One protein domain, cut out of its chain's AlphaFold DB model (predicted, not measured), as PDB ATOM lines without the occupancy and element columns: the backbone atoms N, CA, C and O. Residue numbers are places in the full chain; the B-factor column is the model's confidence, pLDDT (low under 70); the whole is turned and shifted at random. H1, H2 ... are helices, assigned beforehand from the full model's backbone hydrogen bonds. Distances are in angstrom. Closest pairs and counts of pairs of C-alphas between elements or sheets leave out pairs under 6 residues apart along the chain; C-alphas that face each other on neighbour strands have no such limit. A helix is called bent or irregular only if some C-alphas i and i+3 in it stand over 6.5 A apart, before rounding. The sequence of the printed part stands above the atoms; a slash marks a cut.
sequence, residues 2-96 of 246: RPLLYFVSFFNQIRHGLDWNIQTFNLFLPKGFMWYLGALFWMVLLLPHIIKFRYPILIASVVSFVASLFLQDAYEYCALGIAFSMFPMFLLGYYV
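This is residues 2 to 96 of the 246 residues of the protein "Acyltransferase family protein" of Bacteroides cellulosilyticus (UniProt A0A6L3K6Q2). H5 is the core of one end of an elongated helical domain, with H3 side by side on it and H2 packed on it at a steep angle, while H1 packs on H2 alone and reaches toward the other end. Residues 18 to 23, of which 18 belongs to H1, stick out there, and short H4 makes the corner before H5. The printed part has 95 residues with five named helices, H1 to H5 in order, and no named strand; its class is all helix. It is only just compact, close to loose, with a radius of gyration of the C-alphas of 14.6 A and spans of 48 by 29 by 18 A.

H1, residues 2 to 18, begins at C-alpha 2 (-19.779, 10.791, -0.645) and is 24.8 A long. H2, residues 34 to 50, measures 23.8 A and is irregular, with C-alphas 45 and 48 7.1 A apart. H3, residues 56 to 70, measures 20.8 A, and H4 is residues 72 to 76. H5, residues 80 to 95, measures 21.8 A and ends at C-alpha 95 (-42.974, 18.978, 1.555); it is irregular, with C-alphas 85 and 88 7.4 A apart, and has a kink of 48 degrees near residue 88.

H1 and H2 form a helical hairpin at a shallow tilt of 20 degrees, opposite ways; H2 touches H1 with residues 34 to 41 alone, the closest C-alphas being Val 8 and Met 34, 6.1 A. The hub H5 touches H2 at a steep tilt of 59 degrees, closest at C-alphas Ala 39 and Ala 83, 4.2 A. H3 and H5 touch at a shallow tilt of 18 degrees, opposite ways, closest at C-alphas Ser 64 and Ser 85, 4.5 A. H4 and H5 touch only at the corner, closest at C-alphas Tyr 75 and Gly 81, 4.1 A. H1 is apart from H3, H4 and H5. Every O i to N i+4 pair is within hydrogen-bond range in H1 and H3, against 11 of 13 in H2, 10 of 12 in H5 and 0 of 1 in H4, where 2 of 2 O i to N i+3 pairs are.

The C-alphas of Trp 20 and Arg 54, the two farthest apart, are 48.7 A apart. The printed part has no cut, and the link from H1 to H2 is long, with 15 residues. Mean pLDDT of the printed part is 78.1, and residues 2 to 33 and 75 to 76 are under 70.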
ATOM      1  N   ARG A   2     -21.241  10.851  -0.907       49.50
ATOM      2  CA  ARG A   2     -19.779  10.791  -0.645       49.50
ATOM      3  C   ARG A   2     -18.960  12.002  -1.151       49.50
ATOM      4  O   ARG A   2     -18.129  12.481  -0.389       49.50
ATOM      5  N   PRO A   3     -19.232  12.583  -2.343       55.41
ATOM      6  CA  PRO A   3     -18.506  13.767  -2.818       55.41
ATOM      7  C   PRO A   3     -18.649  14.983  -1.901       55.41
ATOM      8  O   PRO A   3     -17.709  15.752  -1.771       55.41
ATOM      9  N   LEU A   4     -19.800  15.135  -1.235       57.28
ATOM     10  CA  LEU A   4     -20.061  16.248  -0.319       57.28
ATOM     11  C   LEU A   4     -19.212  16.128   0.954       57.28
ATOM     12  O   LEU A   4     -18.731  17.134   1.451       57.28
ATOM     13  N   LEU A   5     -18.974  14.907   1.442       59.25
ATOM     14  CA  LEU A   5     -18.144  14.673   2.623       59.25
ATOM     15  C   LEU A   5     -16.662  14.934   2.326       59.25
ATOM     16  O   LEU A   5     -16.002  15.628   3.087       59.25
ATOM     17  N   TYR A   6     -16.160  14.473   1.176       60.78
ATOM     18  CA  TYR A   6     -14.805  14.814   0.724       60.78
ATOM     19  C   TYR A   6     -14.638  16.312   0.485       60.78
ATOM     20  O   TYR A   6     -13.614  16.886   0.840       60.78
ATOM     21  N   PHE A   7     -15.659  16.943  -0.088       61.84
ATOM     22  CA  PHE A   7     -15.694  18.374  -0.318       61.84
ATOM     23  C   PHE A   7     -15.639  19.156   1.001       61.84
ATOM     24  O   PHE A   7     -14.786  20.024   1.155       61.84
ATOM     25  N   VAL A   8     -16.480  18.804   1.977       60.91
ATOM     26  CA  VAL A   8     -16.467  19.424   3.308       60.91
ATOM     27  C   VAL A   8     -15.115  19.213   3.988       60.91
ATOM     28  O   VAL A   8     -14.517  20.175   4.452       60.91
ATOM     29  N   SER A   9     -14.577  17.992   3.971       60.00
ATOM     30  CA  SER A   9     -13.266  17.692   4.556       60.00
ATOM     31  C   SER A   9     -12.125  18.481   3.908       60.00
ATOM     32  O   SER A   9     -11.274  19.015   4.615       60.00
ATOM     33  N   PHE A  10     -12.104  18.584   2.576       63.44
ATOM     34  CA  PHE A  10     -11.059  19.290   1.830       63.44
ATOM     35  C   PHE A  10     -11.102  20.805   2.063       63.44
ATOM     36  O   PHE A  10     -10.081  21.423   2.355       63.44
ATOM     37  N   PHE A  11     -12.283  21.419   1.988       64.00
ATOM     38  CA  PHE A  11     -12.411  22.862   2.187       64.00
ATOM     39  C   PHE A  11     -12.276  23.262   3.667       64.00
ATOM     40  O   PHE A  11     -11.695  24.312   3.960       64.00
ATOM     41  N   ASN A  12     -12.683  22.400   4.610       65.44
ATOM     42  CA  ASN A  12     -12.389  22.606   6.030       65.44
ATOM     43  C   ASN A  12     -10.864  22.627   6.274       65.44
ATOM     44  O   ASN A  12     -10.366  23.515   6.963       65.44
ATOM     45  N   GLN A  13     -10.092  21.744   5.621       63.78
ATOM     46  CA  GLN A  13      -8.621  21.763   5.694       63.78
ATOM     47  C   GLN A  13      -8.013  23.070   5.174       63.78
ATOM     48  O   GLN A  13      -7.148  23.636   5.837       63.78
ATOM     49  N   ILE A  14      -8.480  23.579   4.027       63.88
ATOM     50  CA  ILE A  14      -8.001  24.859   3.482       63.88
ATOM     51  C   ILE A  14      -8.273  25.999   4.470       63.88
ATOM     52  O   ILE A  14      -7.408  26.846   4.677       63.88
ATOM     53  N   ARG A  15      -9.444  26.014   5.120       62.62
ATOM     54  CA  ARG A  15      -9.796  27.067   6.082       62.62
ATOM     55  C   ARG A  15      -8.895  27.041   7.316       62.62
ATOM     56  O   ARG A  15      -8.334  28.070   7.669       62.62
ATOM     57  N   HIS A  16      -8.693  25.872   7.919       60.41
ATOM     58  CA  HIS A  16      -7.775  25.736   9.052       60.41
ATOM     59  C   HIS A  16      -6.312  26.018   8.672       60.41
ATOM     60  O   HIS A  16      -5.562  26.546   9.489       60.41
ATOM     61  N   GLY A  17      -5.912  25.700   7.437       57.34
ATOM     62  CA  GLY A  17      -4.597  26.051   6.901       57.34
ATOM     63  C   GLY A  17      -4.402  27.561   6.731       57.34
ATOM     64  O   GLY A  17      -3.304  28.056   6.967       57.34
ATOM     65  N   LEU A  18      -5.460  28.302   6.384       55.88
ATOM     66  CA  LEU A  18      -5.447  29.767   6.269       55.88
ATOM     67  C   LEU A  18      -5.457  30.487   7.625       55.88
ATOM     68  O   LEU A  18      -4.926  31.587   7.706       55.88
ATOM     69  N   ASP A  19      -5.967  29.859   8.687       56.75
ATOM     70  CA  ASP A  19      -5.877  30.388  10.059       56.75
ATOM     71  C   ASP A  19      -4.444  30.285  10.645       56.75
ATOM     72  O   ASP A  19      -4.205  30.754  11.757       56.75
ATOM     73  N   TRP A  20      -3.494  29.641   9.937       51.84
ATOM     74  CA  TRP A  20      -2.069  29.463  10.301       51.84
ATOM     75  C   TRP A  20      -1.837  28.916  11.727       51.84
ATOM     76  O   TRP A  20      -0.741  29.012  12.277       51.84
ATOM     77  N   ASN A  21      -2.852  28.291  12.330       54.03
ATOM     78  CA  ASN A  21      -2.805  27.774  13.693       54.03
ATOM     79  C   ASN A  21      -3.086  26.268  13.712       54.03
ATOM     80  O   ASN A  21      -4.224  25.814  13.876       54.03
ATOM     81  N   ILE A  22      -2.007  25.493  13.564       55.19
ATOM     82  CA  ILE A  22      -1.997  24.021  13.502       55.19
ATOM     83  C   ILE A  22      -2.612  23.390  14.764       55.19
ATOM     84  O   ILE A  22      -3.191  22.310  14.688       55.19
ATOM     85  N   GLN A  23      -2.565  24.077  15.913       54.97
ATOM     86  CA  GLN A  23      -3.119  23.570  17.176       54.97
ATOM     87  C   GLN A  23      -4.656  23.566  17.213       54.97
ATOM     88  O   GLN A  23      -5.242  22.912  18.068       54.97
ATOM     89  N   THR A  24      -5.323  24.256  16.280       57.50
ATOM     90  CA  THR A  24      -6.796  24.317  16.198       57.50
ATOM     91  C   THR A  24      -7.381  23.448  15.084       57.50
ATOM     92  O   THR A  24      -8.564  23.567  14.761       57.50
ATOM     93  N   PHE A  25      -6.566  22.598  14.453       57.06
ATOM     94  CA  PHE A  25      -7.010  21.728  13.369       57.06
ATOM     95  C   PHE A  25      -7.910  20.605  13.898       57.06
ATOM     96  O   PHE A  25      -7.449  19.700  14.593       57.06
ATOM     97  N   ASN A  26      -9.196  20.637  13.537       63.56
ATOM     98  CA  ASN A  26     -10.130  19.555  13.824       63.56
ATOM     99  C   ASN A  26     -11.039  19.310  12.615       63.56
ATOM    100  O   ASN A  26     -11.901  20.122  12.285       63.56
ATOM    101  N   LEU A  27     -10.858  18.157  11.965       61.75
ATOM    102  CA  LEU A  27     -11.648  17.751  10.799       61.75
ATOM    103  C   LEU A  27     -13.154  17.725  11.097       61.75
ATOM    104  O   LEU A  27     -13.964  18.031  10.225       61.75
ATOM    105  N   PHE A  28     -13.507  17.365  12.328       65.44
ATOM    106  CA  PHE A  28     -14.876  17.201  12.788       65.44
ATOM    107  C   PHE A  28     -15.481  18.493  13.325       65.44
ATOM    108  O   PHE A  28     -16.650  18.482  13.680       65.44
ATOM    109  N   LEU A  29     -14.742  19.601  13.362       67.00
ATOM    110  CA  LEU A  29     -15.263  20.891  13.797       67.00
ATOM    111  C   LEU A  29     -15.307  21.831  12.585       67.00
ATOM    112  O   LEU A  29     -14.336  22.536  12.314       67.00
ATOM    113  N   PRO A  30     -16.384  21.786  11.777       65.75
ATOM    114  CA  PRO A  30     -16.458  22.581  10.561       65.75
ATOM    115  C   PRO A  30     -16.488  24.074  10.907       65.75
ATOM    116  O   PRO A  30     -17.453  24.562  11.494       65.75
ATOM    117  N   LYS A  31     -15.435  24.804  10.526       64.69
ATOM    118  CA  LYS A  31     -15.354  26.261  10.697       64.69
ATOM    119  C   LYS A  31     -15.967  27.002   9.508       64.69
ATOM    120  O   LYS A  31     -15.943  26.521   8.373       64.69
ATOM    121  N   GLY A  32     -16.474  28.209   9.770       68.69
ATOM    122  CA  GLY A  32     -17.042  29.074   8.733       68.69
ATOM    123  C   GLY A  32     -18.196  28.399   7.990       68.69
ATOM    124  O   GLY A  32     -18.879  27.545   8.533       68.69
ATOM    125  N   PHE A  33     -18.394  28.712   6.721       68.00
ATOM    126  CA  PHE A  33     -19.467  28.187   5.869       68.00
ATOM    127  C   PHE A  33     -19.547  26.641   5.735       68.00
ATOM    128  O   PHE A  33     -20.543  26.113   5.227       68.00
ATOM    129  N   MET A  34     -18.552  25.876   6.197       73.31
ATOM    130  CA  MET A  34     -18.574  24.406   6.145       73.31
ATOM    131  C   MET A  34     -19.672  23.778   7.008       73.31
ATOM    132  O   MET A  34     -20.163  22.697   6.662       73.31
ATOM    133  N   TRP A  35     -20.098  24.443   8.089       78.12
ATOM    134  CA  TRP A  35     -21.111  23.889   8.992       78.12
ATOM    135  C   TRP A  35     -22.431  23.602   8.264       78.12
ATOM    136  O   TRP A  35     -23.063  22.583   8.527       78.12
ATOM    137  N   TYR A  36     -22.825  24.432   7.291       80.62
ATOM    138  CA  TYR A  36     -24.078  24.243   6.552       80.62
ATOM    139  C   TYR A  36     -24.011  23.037   5.626       80.62
ATOM    140  O   TYR A  36     -24.966  22.275   5.544       80.62
ATOM    141  N   LEU A  37     -22.887  22.844   4.927       82.88
ATOM    142  CA  LEU A  37     -22.714  21.707   4.022       82.88
ATOM    143  C   LEU A  37     -22.628  20.396   4.804       82.88
ATOM    144  O   LEU A  37     -23.212  19.401   4.376       82.88
ATOM    145  N   GLY A  38     -21.967  20.409   5.967       82.88
ATOM    146  CA  GLY A  38     -21.988  19.295   6.915       82.88
ATOM    147  C   GLY A  38     -23.399  19.005   7.431       82.88
ATOM    148  O   GLY A  38     -23.855  17.865   7.389       82.88
ATOM    149  N   ALA A  39     -24.148  20.037   7.822       87.38
ATOM    150  CA  ALA A  39     -25.531  19.878   8.255       87.38
ATOM    151  C   ALA A  39     -26.426  19.339   7.123       87.38
ATOM    152  O   ALA A  39     -27.194  18.402   7.324       87.38
ATOM    153  N   LEU A  40     -26.292  19.877   5.907       88.44
ATOM    154  CA  LEU A  40     -27.022  19.440   4.717       88.44
ATOM    155  C   LEU A  40     -26.707  17.989   4.358       88.44
ATOM    156  O   LEU A  40     -27.617  17.248   3.992       88.44
ATOM    157  N   PHE A  41     -25.449  17.564   4.501       88.12
ATOM    158  CA  PHE A  41     -25.061  16.166   4.344       88.12
ATOM    159  C   PHE A  41     -25.899  15.260   5.253       88.12
ATOM    160  O   PHE A  41     -26.528  14.324   4.756       88.12
ATOM    161  N   TRP A  42     -25.964  15.569   6.550       89.94
ATOM    162  CA  TRP A  42     -26.751  14.797   7.512       89.94
ATOM    163  C   TRP A  42     -28.245  14.841   7.209       89.94
ATOM    164  O   TRP A  42     -28.893  13.799   7.192       89.94
ATOM    165  N   MET A  43     -28.793  16.018   6.908       92.94
ATOM    166  CA  MET A  43     -30.214  16.169   6.593       92.94
ATOM    167  C   MET A  43     -30.616  15.329   5.372       92.94
ATOM    168  O   MET A  43     -31.605  14.599   5.420       92.94
ATOM    169  N   VAL A  44     -29.825  15.363   4.296       91.94
ATOM    170  CA  VAL A  44     -30.079  14.575   3.079       91.94
ATOM    171  C   VAL A  44     -29.876  13.077   3.339       91.94
ATOM    172  O   VAL A  44     -30.643  12.266   2.823       91.94
ATOM    173  N   LEU A  45     -28.889  12.693   4.158       91.38
ATOM    174  CA  LEU A  45     -28.650  11.299   4.548       91.38
ATOM    175  C   LEU A  45     -29.813  10.719   5.369       91.38
ATOM    176  O   LEU A  45     -30.223   9.584   5.143       91.38
ATOM    177  N   LEU A  46     -30.359  11.498   6.305       91.62
ATOM    178  CA  LEU A  46     -31.441  11.080   7.198       91.62
ATOM    179  C   LEU A  46     -32.821  11.126   6.529       91.62
ATOM    180  O   LEU A  46     -33.717  10.371   6.914       91.62
ATOM    181  N   LEU A  47     -32.993  11.972   5.510       93.88
ATOM    182  CA  LEU A  47     -34.251  12.170   4.791       93.88
ATOM    183  C   LEU A  47     -34.985  10.865   4.415       93.88
ATOM    184  O   LEU A  47     -36.131  10.719   4.842       93.88
ATOM    185  N   PRO A  48     -34.390   9.885   3.695       93.00
ATOM    186  CA  PRO A  48     -35.104   8.672   3.270       93.00
ATOM    187  C   PRO A  48     -35.599   7.802   4.431       93.00
ATOM    188  O   PRO A  48     -36.505   6.986   4.251       93.00
ATOM    189  N   HIS A  49     -35.014   7.951   5.619       92.94
ATOM    190  CA  HIS A  49     -35.436   7.235   6.817       92.94
ATOM    191  C   HIS A  49     -36.578   7.969   7.520       92.94
ATOM    192  O   HIS A  49     -37.538   7.340   7.961       92.94
ATOM    193  N   ILE A  50     -36.506   9.299   7.578       92.25
ATOM    194  CA  ILE A  50     -37.418  10.121   8.373       92.25
ATOM    195  C   ILE A  50     -38.762  10.332   7.670       92.25
ATOM    196  O   ILE A  50     -39.805  10.307   8.321       92.25
ATOM    197  N   ILE A  51     -38.785  10.444   6.340       94.00
ATOM    198  CA  ILE A  51     -40.038  10.618   5.579       94.00
ATOM    199  C   ILE A  51     -40.993   9.420   5.673       94.00
ATOM    200  O   ILE A  51     -42.151   9.535   5.282       94.00
ATOM    201  N   LYS A  52     -40.519   8.268   6.165       93.31
ATOM    202  CA  LYS A  52     -41.330   7.056   6.352       93.31
ATOM    203  C   LYS A  52     -42.249   7.142   7.571       93.31
ATOM    204  O   LYS A  52     -43.184   6.353   7.681       93.31
ATOM    205  N   PHE A  53     -41.990   8.065   8.496       93.62
ATOM    206  CA  PHE A  53     -42.847   8.262   9.660       93.62
ATOM    207  C   PHE A  53     -44.131   9.014   9.293       93.62
ATOM    208  O   PHE A  53     -44.160   9.814   8.364       93.62
ATOM    209  N   ARG A  54     -45.196   8.805  10.078       91.62
ATOM    210  CA  ARG A  54     -46.502   9.458   9.872       91.62
ATOM    211  C   ARG A  54     -46.461  10.981  10.063       91.62
ATOM    212  O   ARG A  54     -47.186  11.693   9.379       91.62
ATOM    213  N   TYR A  55     -45.628  11.470  10.986       94.38
ATOM    214  CA  TYR A  55     -45.524  12.895  11.335       94.38
ATOM    215  C   TYR A  55     -44.060  13.373  11.326       94.38
ATOM    216  O   TYR A  55     -43.512  13.711  12.375       94.38
ATOM    217  N   PRO A  56     -43.396  13.400  10.157       94.00
ATOM    218  CA  PRO A  56     -41.950  13.603  10.059       94.00
ATOM    219  C   PRO A  56     -41.513  14.994  10.532       94.00
ATOM    220  O   PRO A  56     -40.516  15.105  11.238       94.00
ATOM    221  N   ILE A  57     -42.286  16.043  10.222       94.19
ATOM    222  CA  ILE A  57     -42.002  17.414  10.681       94.19
ATOM    223  C   ILE A  57     -42.121  17.509  12.207       94.19
ATOM    224  O   ILE A  57     -41.235  18.064  12.845       94.19
ATOM    225  N   LEU A  58     -43.172  16.935  12.807       94.25
ATOM    226  CA  LEU A  58     -43.346  16.947  14.263       94.25
ATOM    227  C   LEU A  58     -42.207  16.200  14.961       94.25
ATOM    228  O   LEU A  58     -41.643  16.714  15.922       94.25
ATOM    229  N   ILE A  59     -41.842  15.018  14.456       93.50
ATOM    230  CA  ILE A  59     -40.722  14.233  14.985       93.50
ATOM    231  C   ILE A  59     -39.426  15.039  14.888       93.50
ATOM    232  O   ILE A  59     -38.710  15.146  15.877       93.50
ATOM    233  N   ALA A  60     -39.145  15.655  13.737       94.12
ATOM    234  CA  ALA A  60     -37.970  16.500  13.573       94.12
ATOM    235  C   ALA A  60     -37.980  17.700  14.530       94.12
ATOM    236  O   ALA A  60     -36.934  18.032  15.074       94.12
ATOM    237  N   SER A  61     -39.134  18.330  14.775       92.81
ATOM    238  CA  SER A  61     -39.253  19.443  15.728       92.81
ATOM    239  C   SER A  61     -38.979  18.996  17.160       92.81
ATOM    240  O   SER A  61     -38.252  19.676  17.876       92.81
ATOM    241  N   VAL A  62     -39.497  17.834  17.569       92.19
ATOM    242  CA  VAL A  62     -39.221  17.262  18.896       92.19
ATOM    243  C   VAL A  62     -37.741  16.914  19.034       92.19
ATOM    244  O   VAL A  62     -37.125  17.269  20.032       92.19
ATOM    245  N   VAL A  63     -37.146  16.274  18.024       91.50
ATOM    246  CA  VAL A  63     -35.713  15.945  18.022       91.50
ATOM    247  C   VAL A  63     -34.861  17.211  18.056       91.50
ATOM    248  O   VAL A  63     -33.925  17.270  18.841       91.50
ATOM    249  N   SER A  64     -35.202  18.231  17.265       90.06
ATOM    250  CA  SER A  64     -34.545  19.543  17.275       90.06
ATOM    251  C   SER A  64     -34.577  20.159  18.675       90.06
ATOM    252  O   SER A  64     -33.532  20.521  19.211       90.06
ATOM    253  N   PHE A  65     -35.749  20.194  19.312       88.69
ATOM    254  CA  PHE A  65     -35.928  20.744  20.655       88.69
ATOM    255  C   PHE A  65     -35.122  19.967  21.710       88.69
ATOM    256  O   PHE A  65     -34.361  20.552  22.475       88.69
ATOM    257  N   VAL A  66     -35.215  18.632  21.718       88.38
ATOM    258  CA  VAL A  66     -34.498  17.771  22.676       88.38
ATOM    259  C   VAL A  66     -32.985  17.829  22.457       88.38
ATOM    260  O   VAL A  66     -32.231  17.991  23.414       88.38
ATOM    261  N   ALA A  67     -32.518  17.744  21.211       85.62
ATOM    262  CA  ALA A  67     -31.093  17.821  20.901       85.62
ATOM    263  C   ALA A  67     -30.493  19.154  21.361       85.62
ATOM    264  O   ALA A  67     -29.395  19.180  21.907       85.62
ATOM    265  N   SER A  68     -31.237  20.250  21.205       80.50
ATOM    266  CA  SER A  68     -30.796  21.578  21.633       80.50
ATOM    267  C   SER A  68     -30.674  21.738  23.139       80.50
ATOM    268  O   SER A  68     -29.861  22.541  23.563       80.50
ATOM    269  N   LEU A  69     -31.437  20.984  23.934       79.19
ATOM    270  CA  LEU A  69     -31.383  21.059  25.396       79.19
ATOM    271  C   LEU A  69     -30.327  20.123  25.994       79.19
ATOM    272  O   LEU A  69     -29.692  20.467  26.987       79.19
ATOM    273  N   PHE A  70     -30.123  18.945  25.397       80.31
ATOM    274  CA  PHE A  70     -29.361  17.863  26.035       80.31
ATOM    275  C   PHE A  70     -28.066  17.469  25.320       80.31
ATOM    276  O   PHE A  70     -27.263  16.747  25.903       80.31
ATOM    277  N   LEU A  71     -27.846  17.899  24.074       78.88
ATOM    278  CA  LEU A  71     -26.718  17.445  23.253       78.88
ATOM    279  C   LEU A  71     -25.806  18.608  22.856       78.88
ATOM    280  O   LEU A  71     -25.618  18.858  21.668       78.88
ATOM    281  N   GLN A  72     -25.224  19.303  23.840       75.00
ATOM    282  CA  GLN A  72     -24.276  20.397  23.590       75.00
ATOM    283  C   GLN A  72     -23.137  19.959  22.657       75.00
ATOM    284  O   GLN A  72     -22.899  20.605  21.637       75.00
ATOM    285  N   ASP A  73     -22.523  18.807  22.928       72.81
ATOM    286  CA  ASP A  73     -21.422  18.276  22.114       72.81
ATOM    287  C   ASP A  73     -21.837  18.066  20.650       72.81
ATOM    288  O   ASP A  73     -21.064  18.302  19.724       72.81
ATOM    289  N   ALA A  74     -23.092  17.690  20.387       70.44
ATOM    290  CA  ALA A  74     -23.548  17.492  19.014       70.44
ATOM    291  C   ALA A  74     -23.507  18.790  18.185       70.44
ATOM    292  O   ALA A  74     -23.380  18.717  16.964       70.44
ATOM    293  N   TYR A  75     -23.603  19.968  18.811       69.25
ATOM    294  CA  TYR A  75     -23.484  21.259  18.122       69.25
ATOM    295  C   TYR A  75     -22.045  21.602  17.737       69.25
ATOM    296  O   TYR A  75     -21.830  22.264  16.723       69.25
ATOM    297  N   GLU A  76     -21.073  21.114  18.503       66.94
ATOM    298  CA  GLU A  76     -19.648  21.376  18.293       66.94
ATOM    299  C   GLU A  76     -19.023  20.383  17.298       66.94
ATOM    300  O   GLU A  76     -18.094  20.734  16.569       66.94
ATOM    301  N   TYR A  77     -19.575  19.167  17.193       71.62
ATOM    302  CA  TYR A  77     -19.033  18.097  16.351       71.62
ATOM    303  C   TYR A  77     -19.889  17.795  15.106       71.62
ATOM    304  O   TYR A  77     -21.104  17.594  15.144       71.62
ATOM    305  N   CYS A  78     -19.221  17.711  13.957       72.94
ATOM    306  CA  CYS A  78     -19.722  17.306  12.640       72.94
ATOM    307  C   CYS A  78     -20.928  18.099  12.112       72.94
ATOM    308  O   CYS A  78     -21.598  17.621  11.194       72.94
ATOM    309  N   ALA A  79     -21.223  19.277  12.675       80.94
ATOM    310  CA  ALA A  79     -22.445  20.045  12.415       80.94
ATOM    311  C   ALA A  79     -23.746  19.235  12.613       80.94
ATOM    312  O   ALA A  79     -24.774  19.536  12.002       80.94
ATOM    313  N   LEU A  80     -23.718  18.195  13.456       84.19
ATOM    314  CA  LEU A  80     -24.844  17.277  13.627       84.19
ATOM    315  C   LEU A  80     -25.997  17.931  14.404       84.19
ATOM    316  O   LEU A  80     -27.152  17.839  13.997       84.19
ATOM    317  N   GLY A  81     -25.682  18.649  15.481       84.12
ATOM    318  CA  GLY A  81     -26.641  19.438  16.257       84.12
ATOM    319  C   GLY A  81     -27.309  20.503  15.394       84.12
ATOM    320  O   GLY A  81     -28.526  20.657  15.428       84.12
ATOM    321  N   ILE A  82     -26.539  21.136  14.504       84.88
ATOM    322  CA  ILE A  82     -27.052  22.096  13.519       84.88
ATOM    323  C   ILE A  82     -28.006  21.414  12.537       84.88
ATOM    324  O   ILE A  82     -29.077  21.950  12.244       84.88
ATOM    325  N   ALA A  83     -27.645  20.220  12.051       89.81
ATOM    326  CA  ALA A  83     -28.503  19.428  11.181       89.81
ATOM    327  C   ALA A  83     -29.850  19.152  11.850       89.81
ATOM    328  O   ALA A  83     -30.880  19.459  11.258       89.81
ATOM    329  N   PHE A  84     -29.852  18.646  13.088       90.00
ATOM    330  CA  PHE A  84     -31.082  18.392  13.840       90.00
ATOM    331  C   PHE A  84     -31.869  19.670  14.118       90.00
ATOM    332  O   PHE A  84     -33.083  19.679  13.929       90.00
ATOM    333  N   SER A  85     -31.185  20.755  14.487       88.31
ATOM    334  CA  SER A  85     -31.795  22.057  14.748       88.31
ATOM    335  C   SER A  85     -32.586  22.560  13.538       88.31
ATOM    336  O   SER A  85     -33.754  22.931  13.668       88.31
ATOM    337  N   MET A  86     -31.984  22.495  12.344       89.06
ATOM    338  CA  MET A  86     -32.563  22.996  11.091       89.06
ATOM    339  C   MET A  86     -33.460  21.992  10.356       89.06
ATOM    340  O   MET A  86     -34.162  22.369   9.414       89.06
ATOM    341  N   PHE A  87     -33.475  20.726  10.766       92.50
ATOM    342  CA  PHE A  87     -34.194  19.678  10.051       92.50
ATOM    343  C   PHE A  87     -35.709  19.905   9.896       92.50
ATOM    344  O   PHE A  87     -36.231  19.602   8.821       92.50
ATOM    345  N   PRO A  88     -36.437  20.480  10.879       93.12
ATOM    346  CA  PRO A  88     -37.848  20.824  10.697       93.12
ATOM    347  C   PRO A  88     -38.066  21.773   9.516       93.12
ATOM    348  O   PRO A  88     -38.955  21.556   8.696       93.12
ATOM    349  N   MET A  89     -37.207  22.789   9.390       91.62
ATOM    350  CA  MET A  89     -37.247  23.759   8.294       91.62
ATOM    351  C   MET A  89     -36.878  23.117   6.955       91.62
ATOM    352  O   MET A  89     -37.510  23.399   5.938       91.62
ATOM    353  N   PHE A  90     -35.902  22.208   6.955       93.19
ATOM    354  CA  PHE A  90     -35.550  21.422   5.773       93.19
ATOM    355  C   PHE A  90     -36.726  20.563   5.284       93.19
ATOM    356  O   PHE A  90     -37.037  20.561   4.094       93.19
ATOM    357  N   LEU A  91     -37.431  19.884   6.196       94.31
ATOM    358  CA  LEU A  91     -38.615  19.089   5.860       94.31
ATOM    359  C   LEU A  91     -39.786  19.956   5.389       94.31
ATOM    360  O   LEU A  91     -40.480  19.559   4.456       94.31
ATOM    361  N   LEU A  92     -39.997  21.140   5.976       92.19
ATOM    362  CA  LEU A  92     -40.992  22.095   5.473       92.19
ATOM    363  C   LEU A  92     -40.712  22.452   4.009       92.19
ATOM    364  O   LEU A  92     -41.609  22.347   3.178       92.19
ATOM    365  N   GLY A  93     -39.465  22.786   3.674       90.12
ATOM    366  CA  GLY A  93     -39.063  23.038   2.289       90.12
ATOM    367  C   GLY A  93     -39.229  21.821   1.370       90.12
ATOM    368  O   GLY A  93     -39.611  21.982   0.218       90.12
ATOM    369  N   TYR A  94     -38.988  20.607   1.875       91.88
ATOM    370  CA  TYR A  94     -39.160  19.361   1.118       91.88
ATOM    371  C   TYR A  94     -40.632  19.051   0.790       91.88
ATOM    372  O   TYR A  94     -40.932  18.587  -0.309       91.88
ATOM    373  N   TYR A  95     -41.552  19.291   1.729       91.00
ATOM    374  CA  TYR A  95     -42.974  18.978   1.555       91.00
ATOM    375  C   TYR A  95     -43.776  20.070   0.844       91.00
ATOM    376  O   TYR A  95     -44.859  19.776   0.338       91.00
ATOM    377  N   VAL A  96     -43.293  21.313   0.810       87.38
ATOM    378  CA  VAL A  96     -43.973  22.411   0.112       87.38
ATOM    379  C   VAL A  96     -43.661  22.324  -1.388       87.38
ATOM    380  O   VAL A  96     -42.523  22.577  -1.789       87.38
TER     381      VAL A  96